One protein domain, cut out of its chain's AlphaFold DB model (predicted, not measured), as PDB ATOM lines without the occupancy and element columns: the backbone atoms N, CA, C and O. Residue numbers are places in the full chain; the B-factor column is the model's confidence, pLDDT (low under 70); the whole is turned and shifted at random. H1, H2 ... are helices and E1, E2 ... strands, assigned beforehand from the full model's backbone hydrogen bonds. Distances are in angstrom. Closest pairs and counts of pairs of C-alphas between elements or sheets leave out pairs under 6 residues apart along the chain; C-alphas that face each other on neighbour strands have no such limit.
ATOM      1  N   THR A   2      77.919 126.397 176.591       41.97
ATOM      2  CA  THR A   2      77.275 127.516 175.896       41.97
ATOM      3  C   THR A   2      77.791 127.523 174.459       41.97
ATOM      4  O   THR A   2      79.011 127.515 174.294       41.97
ATOM      5  N   PRO A   3      76.920 127.539 173.433       57.03
ATOM      6  CA  PRO A   3      77.362 127.592 172.040       57.03
ATOM      7  C   PRO A   3      78.284 128.793 171.829       57.03
ATOM      8  O   PRO A   3      78.111 129.814 172.505       57.03
ATOM      9  N   ALA A   4      79.237 128.681 170.895       65.50
ATOM     10  CA  ALA A   4      80.137 129.773 170.531       65.50
ATOM     11  C   ALA A   4      79.353 131.081 170.370       65.50
ATOM     12  O   ALA A   4      78.607 131.272 169.405       65.50
ATOM     13  N   LYS A   5      79.487 131.981 171.348       75.44
ATOM     14  CA  LYS A   5      78.819 133.276 171.280       75.44
ATOM     15  C   LYS A   5      79.537 134.110 170.224       75.44
ATOM     16  O   LYS A   5      80.764 134.224 170.287       75.44
ATOM     17  N   PRO A   6      78.806 134.702 169.266       79.88
ATOM     18  CA  PRO A   6      79.421 135.598 168.304       79.88
ATOM     19  C   PRO A   6      80.100 136.747 169.051       79.88
ATOM     20  O   PRO A   6      79.538 137.303 169.996       79.88
ATOM     21  N   LEU A   7      81.308 137.095 168.612       81.88
ATOM     22  CA  LEU A   7      82.118 138.143 169.235       81.88
ATOM     23  C   LEU A   7      81.433 139.507 169.162       81.88
ATOM     24  O   LEU A   7      81.468 140.281 170.114       81.88
ATOM     25  N   ARG A   8      80.800 139.780 168.018       85.25
ATOM     26  CA  ARG A   8      79.933 140.929 167.762       85.25
ATOM     27  C   ARG A   8      78.797 140.496 166.845       85.25
ATOM     28  O   ARG A   8      78.941 139.546 166.077       85.25
ATOM     29  N   ARG A   9      77.664 141.192 166.931       86.19
ATOM     30  CA  ARG A   9      76.514 141.003 166.041       86.19
ATOM     31  C   ARG A   9      76.095 142.354 165.497       86.19
ATOM     32  O   ARG A   9      75.974 143.307 166.261       86.19
ATOM     33  N   VAL A  10      75.843 142.401 164.200       85.25
ATOM     34  CA  VAL A  10      75.207 143.534 163.536       85.25
ATOM     35  C   VAL A  10      73.943 143.007 162.886       85.25
ATOM     36  O   VAL A  10      73.951 141.932 162.287       85.25
ATOM     37  N   PHE A  11      72.855 143.745 163.049       87.38
ATOM     38  CA  PHE A  11      71.575 143.429 162.440       87.38
ATOM     39  C   PHE A  11      71.230 144.531 161.452       87.38
ATOM     40  O   PHE A  11      71.366 145.712 161.766       87.38
ATOM     41  N   ALA A  12      70.771 144.131 160.274       86.25
ATOM     42  CA  ALA A  12      70.228 145.025 159.271       86.25
ATOM     43  C   ALA A  12      68.890 144.442 158.818       86.25
ATOM     44  O   ALA A  12      68.820 143.280 158.415       86.25
ATOM     45  N   ALA A  13      67.827 145.232 158.933       86.62
ATOM     46  CA  ALA A  13      66.547 144.880 158.339       86.62
ATOM     47  C   ALA A  13      66.624 145.157 156.836       86.62
ATOM     48  O   ALA A  13      67.106 146.212 156.424       86.62
ATOM     49  N   VAL A  14      66.151 144.216 156.022       85.44
ATOM     50  CA  VAL A  14      66.146 144.357 154.568       85.44
ATOM     51  C   VAL A  14      64.820 143.874 154.001       85.44
ATOM     52  O   VAL A  14      64.323 142.814 154.376       85.44
ATOM     53  N   THR A  15      64.275 144.649 153.069       86.56
ATOM     54  CA  THR A  15      63.160 144.242 152.213       86.56
ATOM     55  C   THR A  15      63.700 144.133 150.798       86.56
ATOM     56  O   THR A  15      64.117 145.134 150.217       86.56
ATOM     57  N   LEU A  16      63.724 142.918 150.256       82.12
ATOM     58  CA  LEU A  16      64.206 142.649 148.906       82.12
ATOM     59  C   LEU A  16      63.020 142.270 148.017       82.12
ATOM     60  O   LEU A  16      62.332 141.295 148.325       82.12
ATOM     61  N   PRO A  17      62.768 142.997 146.917       84.88
ATOM     62  CA  PRO A  17      61.900 142.499 145.860       84.88
ATOM     63  C   PRO A  17      62.417 141.165 145.301       84.88
ATOM     64  O   PRO A  17      63.627 140.908 145.296       84.88
ATOM     65  N   ASN A  18      61.512 140.332 144.783       84.81
ATOM     66  CA  ASN A  18      61.880 139.051 144.178       84.81
ATOM     67  C   ASN A  18      62.948 139.237 143.089       84.81
ATOM     68  O   ASN A  18      62.831 140.121 142.244       84.81
ATOM     69  N   HIS A  19      63.965 138.371 143.104       85.12
ATOM     70  CA  HIS A  19      65.063 138.344 142.125       85.12
ATOM     71  C   HIS A  19      65.920 139.620 142.057       85.12
ATOM     72  O   HIS A  19      66.529 139.900 141.027       85.12
ATOM     73  N   THR A  20      66.006 140.386 143.146       90.06
ATOM     74  CA  THR A  20      66.883 141.564 143.221       90.06
ATOM     75  C   THR A  20      68.068 141.343 144.153       90.06
ATOM     76  O   THR A  20      68.049 140.484 145.032       90.06
ATOM     77  N   SER A  21      69.123 142.129 143.941       88.00
ATOM     78  CA  SER A  21      70.267 142.238 144.846       88.00
ATOM     79  C   SER A  21      70.325 143.659 145.392       88.00
ATOM     80  O   SER A  21      70.091 144.612 144.652       88.00
ATOM     81  N   ALA A  22      70.657 143.808 146.672       87.19
ATOM     82  CA  ALA A  22      70.875 145.111 147.288       87.19
ATOM     83  C   ALA A  22      72.083 145.064 148.221       87.19
ATOM     84  O   ALA A  22      72.382 144.034 148.828       87.19
ATOM     85  N   LEU A  23      72.756 146.205 148.363       88.06
ATOM     86  CA  LEU A  23      73.751 146.404 149.407       88.06
ATOM     87  C   LEU A  23      73.023 146.547 150.747       88.06
ATOM     88  O   LEU A  23      72.413 147.577 151.020       88.06
ATOM     89  N   VAL A  24      73.073 145.502 151.572       87.56
ATOM     90  CA  VAL A  24      72.384 145.476 152.877       87.56
ATOM     91  C   VAL A  24      73.228 146.103 153.985       87.56
ATOM     92  O   VAL A  24      72.700 146.625 154.963       87.56
ATOM     93  N   TRP A  25      74.549 146.060 153.838       88.56
ATOM     94  CA  TRP A  25      75.476 146.610 154.811       88.56
ATOM     95  C   TRP A  25      76.758 147.080 154.128       88.56
ATOM     96  O   TRP A  25      77.274 146.411 153.234       88.56
ATOM     97  N   SER A  26      77.273 148.219 154.582       89.00
ATOM     98  CA  SER A  26      78.599 148.733 154.254       89.00
ATOM     99  C   SER A  26      79.192 149.367 155.506       89.00
ATOM    100  O   SER A  26      78.487 150.044 156.258       89.00
ATOM    101  N   GLY A  27      80.477 149.135 155.747       87.31
ATOM    102  CA  GLY A  27      81.178 149.655 156.911       87.31
ATOM    103  C   GLY A  27      82.656 149.291 156.901       87.31
ATOM    104  O   GLY A  27      83.113 148.482 156.095       87.31
ATOM    105  N   GLN A  28      83.414 149.903 157.808       89.00
ATOM    106  CA  GLN A  28      84.831 149.594 157.977       89.00
ATOM    107  C   GLN A  28      84.999 148.291 158.756       89.00
ATOM    108  O   GLN A  28      84.431 148.140 159.841       89.00
ATOM    109  N   LEU A  29      85.812 147.373 158.232       87.62
ATOM    110  CA  LEU A  29      86.056 146.070 158.853       87.62
ATOM    111  C   LEU A  29      86.626 146.206 160.275       87.62
ATOM    112  O   LEU A  29      86.183 145.501 161.179       87.62
ATOM    113  N   ASP A  30      87.507 147.179 160.509       88.06
ATOM    114  CA  ASP A  30      88.119 147.444 161.819       88.06
ATOM    115  C   ASP A  30      87.078 147.726 162.912       88.06
ATOM    116  O   ASP A  30      87.235 147.321 164.065       88.06
ATOM    117  N   SER A  31      85.947 148.340 162.545       86.38
ATOM    118  CA  SER A  31      84.838 148.580 163.475       86.38
ATOM    119  C   SER A  31      84.155 147.282 163.931       86.38
ATOM    120  O   SER A  31      83.624 147.218 165.043       86.38
ATOM    121  N   LEU A  32      84.201 146.225 163.115       86.50
ATOM    122  CA  LEU A  32      83.689 144.895 163.450       86.50
ATOM    123  C   LEU A  32      84.732 144.054 164.190       86.50
ATOM    124  O   LEU A  32      84.383 143.332 165.123       86.50
ATOM    125  N   LEU A  33      86.003 144.152 163.800       88.94
ATOM    126  CA  LEU A  33      87.074 143.337 164.377       88.94
ATOM    127  C   LEU A  33      87.550 143.850 165.741       88.94
ATOM    128  O   LEU A  33      87.962 143.056 166.594       88.94
ATOM    129  N   GLY A  34      87.472 145.162 165.981       87.94
ATOM    130  CA  GLY A  34      88.105 145.785 167.137       87.94
ATOM    131  C   GLY A  34      89.621 145.603 167.065       87.94
ATOM    132  O   GLY A  34      90.249 146.029 166.109       87.94
ATOM    133  N   THR A  35      90.212 144.951 168.068       89.50
ATOM    134  CA  THR A  35      91.663 144.702 168.142       89.50
ATOM    135  C   THR A  35      92.081 143.315 167.646       89.50
ATOM    136  O   THR A  35      93.240 142.931 167.791       89.50
ATOM    137  N   ARG A  36      91.147 142.517 167.114       90.19
ATOM    138  CA  ARG A  36      91.423 141.124 166.744       90.19
ATOM    139  C   ARG A  36      92.056 141.036 165.354       90.19
ATOM    140  O   ARG A  36      91.524 141.645 164.427       90.19
ATOM    141  N   PRO A  37      93.111 140.226 165.171       92.50
ATOM    142  CA  PRO A  37      93.664 139.978 163.847       92.50
ATOM    143  C   PRO A  37      92.643 139.283 162.937       92.50
ATOM    144  O   PRO A  37      92.006 138.307 163.349       92.50
ATOM    145  N   ALA A  38      92.544 139.734 161.683       92.69
ATOM    146  CA  ALA A  38      91.670 139.140 160.667       92.69
ATOM    147  C   ALA A  38      91.928 137.633 160.469       92.69
ATOM    148  O   ALA A  38      90.988 136.874 160.256       92.69
ATOM    149  N   ALA A  39      93.176 137.186 160.640       93.88
ATOM    150  CA  ALA A  39      93.566 135.777 160.550       93.88
ATOM    151  C   ALA A  39      92.949 134.868 161.630       93.88
ATOM    152  O   ALA A  39      93.037 133.654 161.524       93.88
ATOM    153  N   THR A  40      92.341 135.421 162.683       91.12
ATOM    154  CA  THR A  40      91.795 134.640 163.814       91.12
ATOM    155  C   THR A  40      90.268 134.576 163.835       91.12
ATOM    156  O   THR A  40      89.672 134.029 164.764       91.12
ATOM    157  N   VAL A  41      89.610 135.183 162.844       91.62
ATOM    158  CA  VAL A  41      88.160 135.377 162.819       91.62
ATOM    159  C   VAL A  41      87.607 135.252 161.399       91.62
ATOM    160  O   VAL A  41      88.312 135.402 160.407       91.62
ATOM    161  N   PHE A  42      86.309 135.004 161.307       93.88
ATOM    162  CA  PHE A  42      85.544 135.036 160.066       93.88
ATOM    163  C   PHE A  42      84.202 135.714 160.338       93.88
ATOM    164  O   PHE A  42      83.772 135.847 161.490       93.88
ATOM    165  N   LEU A  43      83.536 136.158 159.279       93.75
ATOM    166  CA  LEU A  43      82.196 136.720 159.360       93.75
ATOM    167  C   LEU A  43      81.184 135.631 159.036       93.75
ATOM    168  O   LEU A  43      81.238 135.038 157.966       93.75
ATOM    169  N   ARG A  44      80.232 135.398 159.936       93.06
ATOM    170  CA  ARG A  44      79.059 134.573 159.644       93.06
ATOM    171  C   ARG A  44      77.892 135.478 159.287       93.06
ATOM    172  O   ARG A  44      77.424 136.242 160.130       93.06
ATOM    173  N   LEU A  45      77.411 135.366 158.057       92.19
ATOM    174  CA  LEU A  45      76.223 136.055 157.580       92.19
ATOM    175  C   LEU A  45      75.053 135.079 157.625       92.19
ATOM    176  O   LEU A  45      75.139 133.976 157.093       92.19
ATOM    177  N   SER A  46      73.959 135.475 158.266       90.44
ATOM    178  CA  SER A  46      72.745 134.663 158.346       90.44
ATOM    179  C   SER A  46      71.534 135.489 157.949       90.44
ATOM    180  O   SER A  46      71.327 136.562 158.520       90.44
ATOM    181  N   LEU A  47      70.717 134.969 157.037       88.56
ATOM    182  CA  LEU A  47      69.433 135.563 156.680       88.56
ATOM    183  C   LEU A  47      68.319 134.858 157.453       88.56
ATOM    184  O   LEU A  47      68.245 133.631 157.466       88.56
ATOM    185  N   ARG A  48      67.449 135.639 158.089       87.06
ATOM    186  CA  ARG A  48      66.286 135.154 158.841       87.06
ATOM    187  C   ARG A  48      65.035 135.869 158.314       87.06
ATOM    188  O   ARG A  48      65.152 137.046 157.961       87.06
ATOM    189  N   PRO A  49      63.869 135.208 158.234       84.25
ATOM    190  CA  PRO A  49      62.641 135.889 157.871       84.25
ATOM    191  C   PRO A  49      62.242 136.850 158.997       84.25
ATOM    192  O   PRO A  49      62.499 136.601 160.174       84.25
ATOM    193  N   ALA A  50      61.618 137.972 158.629       78.50
ATOM    194  CA  ALA A  50      61.166 138.973 159.596       78.50
ATOM    195  C   ALA A  50      60.041 138.451 160.507       78.50
ATOM    196  O   ALA A  50      59.888 138.909 161.637       78.50
ATOM    197  N   VAL A  51      59.266 137.481 160.014       76.88
ATOM    198  CA  VAL A  51      58.222 136.776 160.757       76.88
ATOM    199  C   VAL A  51      58.563 135.295 160.731       76.88
ATOM    200  O   VAL A  51      58.851 134.757 159.663       76.88
ATOM    201  N   ALA A  52      58.539 134.652 161.899       65.94
ATOM    202  CA  ALA A  52      58.738 133.212 162.000       65.94
ATOM    203  C   ALA A  52      57.663 132.483 161.184       65.94
ATOM    204  O   ALA A  52      56.465 132.729 161.351       65.94
ATOM    205  N   VAL A  53      58.089 131.593 160.300       66.88
ATOM    206  CA  VAL A  53      57.209 130.666 159.601       66.88
ATOM    207  C   VAL A  53      56.922 129.547 160.604       66.88
ATOM    208  O   VAL A  53      57.837 128.926 161.138       66.88
ATOM    209  N   SER A  54      55.658 129.364 160.990       54.53
ATOM    210  CA  SER A  54      55.341 128.582 162.190       54.53
ATOM    211  C   SER A  54      55.868 127.137 162.127       54.53
ATOM    212  O   SER A  54      55.647 126.413 161.158       54.53
ATOM    213  N   GLY A  55      56.542 126.711 163.202       55.22
ATOM    214  CA  GLY A  55      56.839 125.303 163.490       55.22
ATOM    215  C   GLY A  55      58.312 124.878 163.476       55.22
ATOM    216  O   GLY A  55      58.606 123.813 164.015       55.22
ATOM    217  N   ALA A  56      59.243 125.676 162.942       50.81
ATOM    218  CA  ALA A  56      60.669 125.334 162.939       50.81
ATOM    219  C   ALA A  56      61.457 126.138 163.989       50.81
ATOM    220  O   ALA A  56      61.385 127.365 164.069       50.81
ATOM    221  N   ALA A  57      62.215 125.435 164.833       49.12
ATOM    222  CA  ALA A  57      63.149 126.063 165.757       49.12
ATOM    223  C   ALA A  57      64.335 126.621 164.950       49.12
ATOM    224  O   ALA A  57      65.150 125.859 164.445       49.12
ATOM    225  N   GLU A  58      64.392 127.951 164.850       56.59
ATOM    226  CA  GLU A  58      65.327 128.752 164.045       56.59
ATOM    227  C   GLU A  58      65.092 128.726 162.526       56.59
ATOM    228  O   GLU A  58      65.795 128.052 161.778       56.59
ATOM    229  N   ASP A  59      64.181 129.582 162.049       66.69
ATOM    230  CA  ASP A  59      64.079 129.925 160.627       66.69
ATOM    231  C   ASP A  59      65.311 130.725 160.172       66.69
ATOM    232  O   ASP A  59      65.301 131.952 160.054       66.69
ATOM    233  N   VAL A  60      66.432 130.050 159.955       73.31
ATOM    234  CA  VAL A  60      67.557 130.617 159.219       73.31
ATOM    235  C   VAL A  60      67.415 130.165 157.774       73.31
ATOM    236  O   VAL A  60      67.564 128.985 157.476       73.31
ATOM    237  N   LEU A  61      67.122 131.108 156.877       81.12
ATOM    238  CA  LEU A  61      66.947 130.827 155.450       81.12
ATOM    239  C   LEU A  61      68.265 130.402 154.808       81.12
ATOM    240  O   LEU A  61      68.297 129.513 153.963       81.12
ATOM    241  N   THR A  62      69.356 131.061 155.191       86.38
ATOM    242  CA  THR A  62      70.695 130.732 154.706       86.38
ATOM    243  C   THR A  62      71.765 131.234 155.666       86.38
ATOM    244  O   THR A  62      71.569 132.231 156.373       86.38
ATOM    245  N   VAL A  63      72.896 130.535 155.679       90.06
ATOM    246  CA  VAL A  63      74.121 130.917 156.380       90.06
ATOM    247  C   VAL A  63      75.268 130.859 155.385       90.06
ATOM    248  O   VAL A  63      75.402 129.886 154.647       90.06
ATOM    249  N   THR A  64      76.119 131.878 155.392       92.00
ATOM    250  CA  THR A  64      77.396 131.846 154.686       92.00
ATOM    251  C   THR A  64      78.500 132.354 155.599       92.00
ATOM    252  O   THR A  64      78.293 133.289 156.375       92.00
ATOM    253  N   ASP A  65      79.666 131.731 155.504       94.12
ATOM    254  CA  ASP A  65      80.849 132.123 156.256       94.12
ATOM    255  C   ASP A  65      81.858 132.766 155.305       94.12
ATOM    256  O   ASP A  65      82.216 132.198 154.273       94.12
ATOM    257  N   HIS A  66      82.315 133.962 155.654       94.38
ATOM    258  CA  HIS A  66      83.300 134.721 154.905       94.38
ATOM    259  C   HIS A  66      84.594 134.832 155.711       94.38
ATOM    260  O   HIS A  66      84.662 135.519 156.735       94.38
ATOM    261  N   TRP A  67      85.618 134.133 155.239       94.44
ATOM    262  CA  TRP A  67      86.954 134.143 155.819       94.44
ATOM    263  C   TRP A  67      87.712 135.383 155.352       94.44
ATOM    264  O   TRP A  67      87.758 135.678 154.163       94.44
ATOM    265  N   LEU A  68      88.293 136.114 156.304       95.19
ATOM    266  CA  LEU A  68      88.918 137.419 156.052       95.19
ATOM    267  C   LEU A  68      90.370 137.321 155.571       95.19
ATOM    268  O   LEU A  68      90.981 138.333 155.243       95.19
ATOM    269  N   THR A  69      90.924 136.112 155.566       95.19
ATOM    270  CA  THR A  69      92.290 135.806 155.131       95.19
ATOM    271  C   THR A  69      92.288 134.476 154.377       95.19
ATOM    272  O   THR A  69      91.388 133.655 154.602       95.19
ATOM    273  N   PRO A  70      93.261 134.234 153.484       94.56
ATOM    274  CA  PRO A  70      93.452 132.924 152.873       94.56
ATOM    275  C   PRO A  70      93.658 131.816 153.918       94.56
ATOM    276  O   PRO A  70      94.293 132.019 154.950       94.56
ATOM    277  N   PHE A  71      93.196 130.600 153.624       91.94
ATOM    278  CA  PHE A  71      93.264 129.462 154.555       91.94
ATOM    279  C   PHE A  71      94.676 128.966 154.907       91.94
ATOM    280  O   PHE A  71      94.821 128.185 155.838       91.94
ATOM    281  N   HIS A  72      95.713 129.390 154.189       91.06
ATOM    282  CA  HIS A  72      97.100 129.094 154.565       91.06
ATOM    283  C   HIS A  72      97.691 130.142 155.526       91.06
ATOM    284  O   HIS A  72      98.758 129.915 156.086       91.06
ATOM    285  N   GLU A  73      97.007 131.274 155.727       94.31
ATOM    286  CA  GLU A  73      97.393 132.343 156.661       94.31
ATOM    287  C   GLU A  73      96.487 132.393 157.901       94.31
ATOM    288  O   GLU A  73      96.831 133.022 158.903       94.31
ATOM    289  N   VAL A  74      95.318 131.745 157.843       92.31
ATOM    290  CA  VAL A  74      94.379 131.687 158.963       92.31
ATOM    291  C   VAL A  74      95.001 130.946 160.150       92.31
ATOM    292  O   VAL A  74      95.579 129.866 160.028       92.31
ATOM    293  N   VAL A  75      94.834 131.511 161.338       91.06
ATOM    294  CA  VAL A  75      95.259 130.912 162.600       91.06
ATOM    295  C   VAL A  75      94.050 130.216 163.212       91.06
ATOM    296  O   VAL A  75      93.268 130.817 163.954       91.06
ATOM    297  N   LEU A  76      93.870 128.943 162.858       84.12
ATOM    298  CA  LEU A  76      92.801 128.105 163.396       84.12
ATOM    299  C   LEU A  76      93.261 127.358 164.652       84.12
ATOM    300  O   LEU A  76      94.401 126.892 164.705       84.12
TER     301      LEU A  76
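Overview. This is residues 2 to 76 of the 161 residues of a protein of Haptolina brevifila (UniProt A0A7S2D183). With little regular structure, the model is a long two-stranded hairpin, E1 and E2, beside a wide loop of unnamed chain, residues 2 to 28, which runs out, folds back and leads into the short helix H1. The printed part has 75 residues, with H1, E1 and E2 in that order; the class is mixed, helices and strands, with 17 residues in named elements. It is loose, with a radius of gyration of the C-alphas of 15.0 A and spans of 40 by 32 by 22 A.

Arrangement. H1, residues 29 to 33, has its O i to N i+4 pair within hydrogen-bond range. E1, residues 42 to 47, and E2, residues 62 to 67, form an antiparallel hairpin at 164 degrees; N 45 and O 64 are 2.8 A apart, within hydrogen-bond range. H1 and E2 are apart.

Along the chain. H1 begins at C-alpha 29 (86.056, 146.070, 158.853). E1 measures 16.5 A and E2 16.7 A, ending at C-alpha 67 (86.954, 134.143, 155.819).

Size, cuts and confidence. The farthest C-alphas, of Ser 54 and Glu 73, are 42.6 A apart. The printed part has no cut. The link from E1 to E2 is long. Residues 2 to 4 and 52 to 59 are under pLDDT 70.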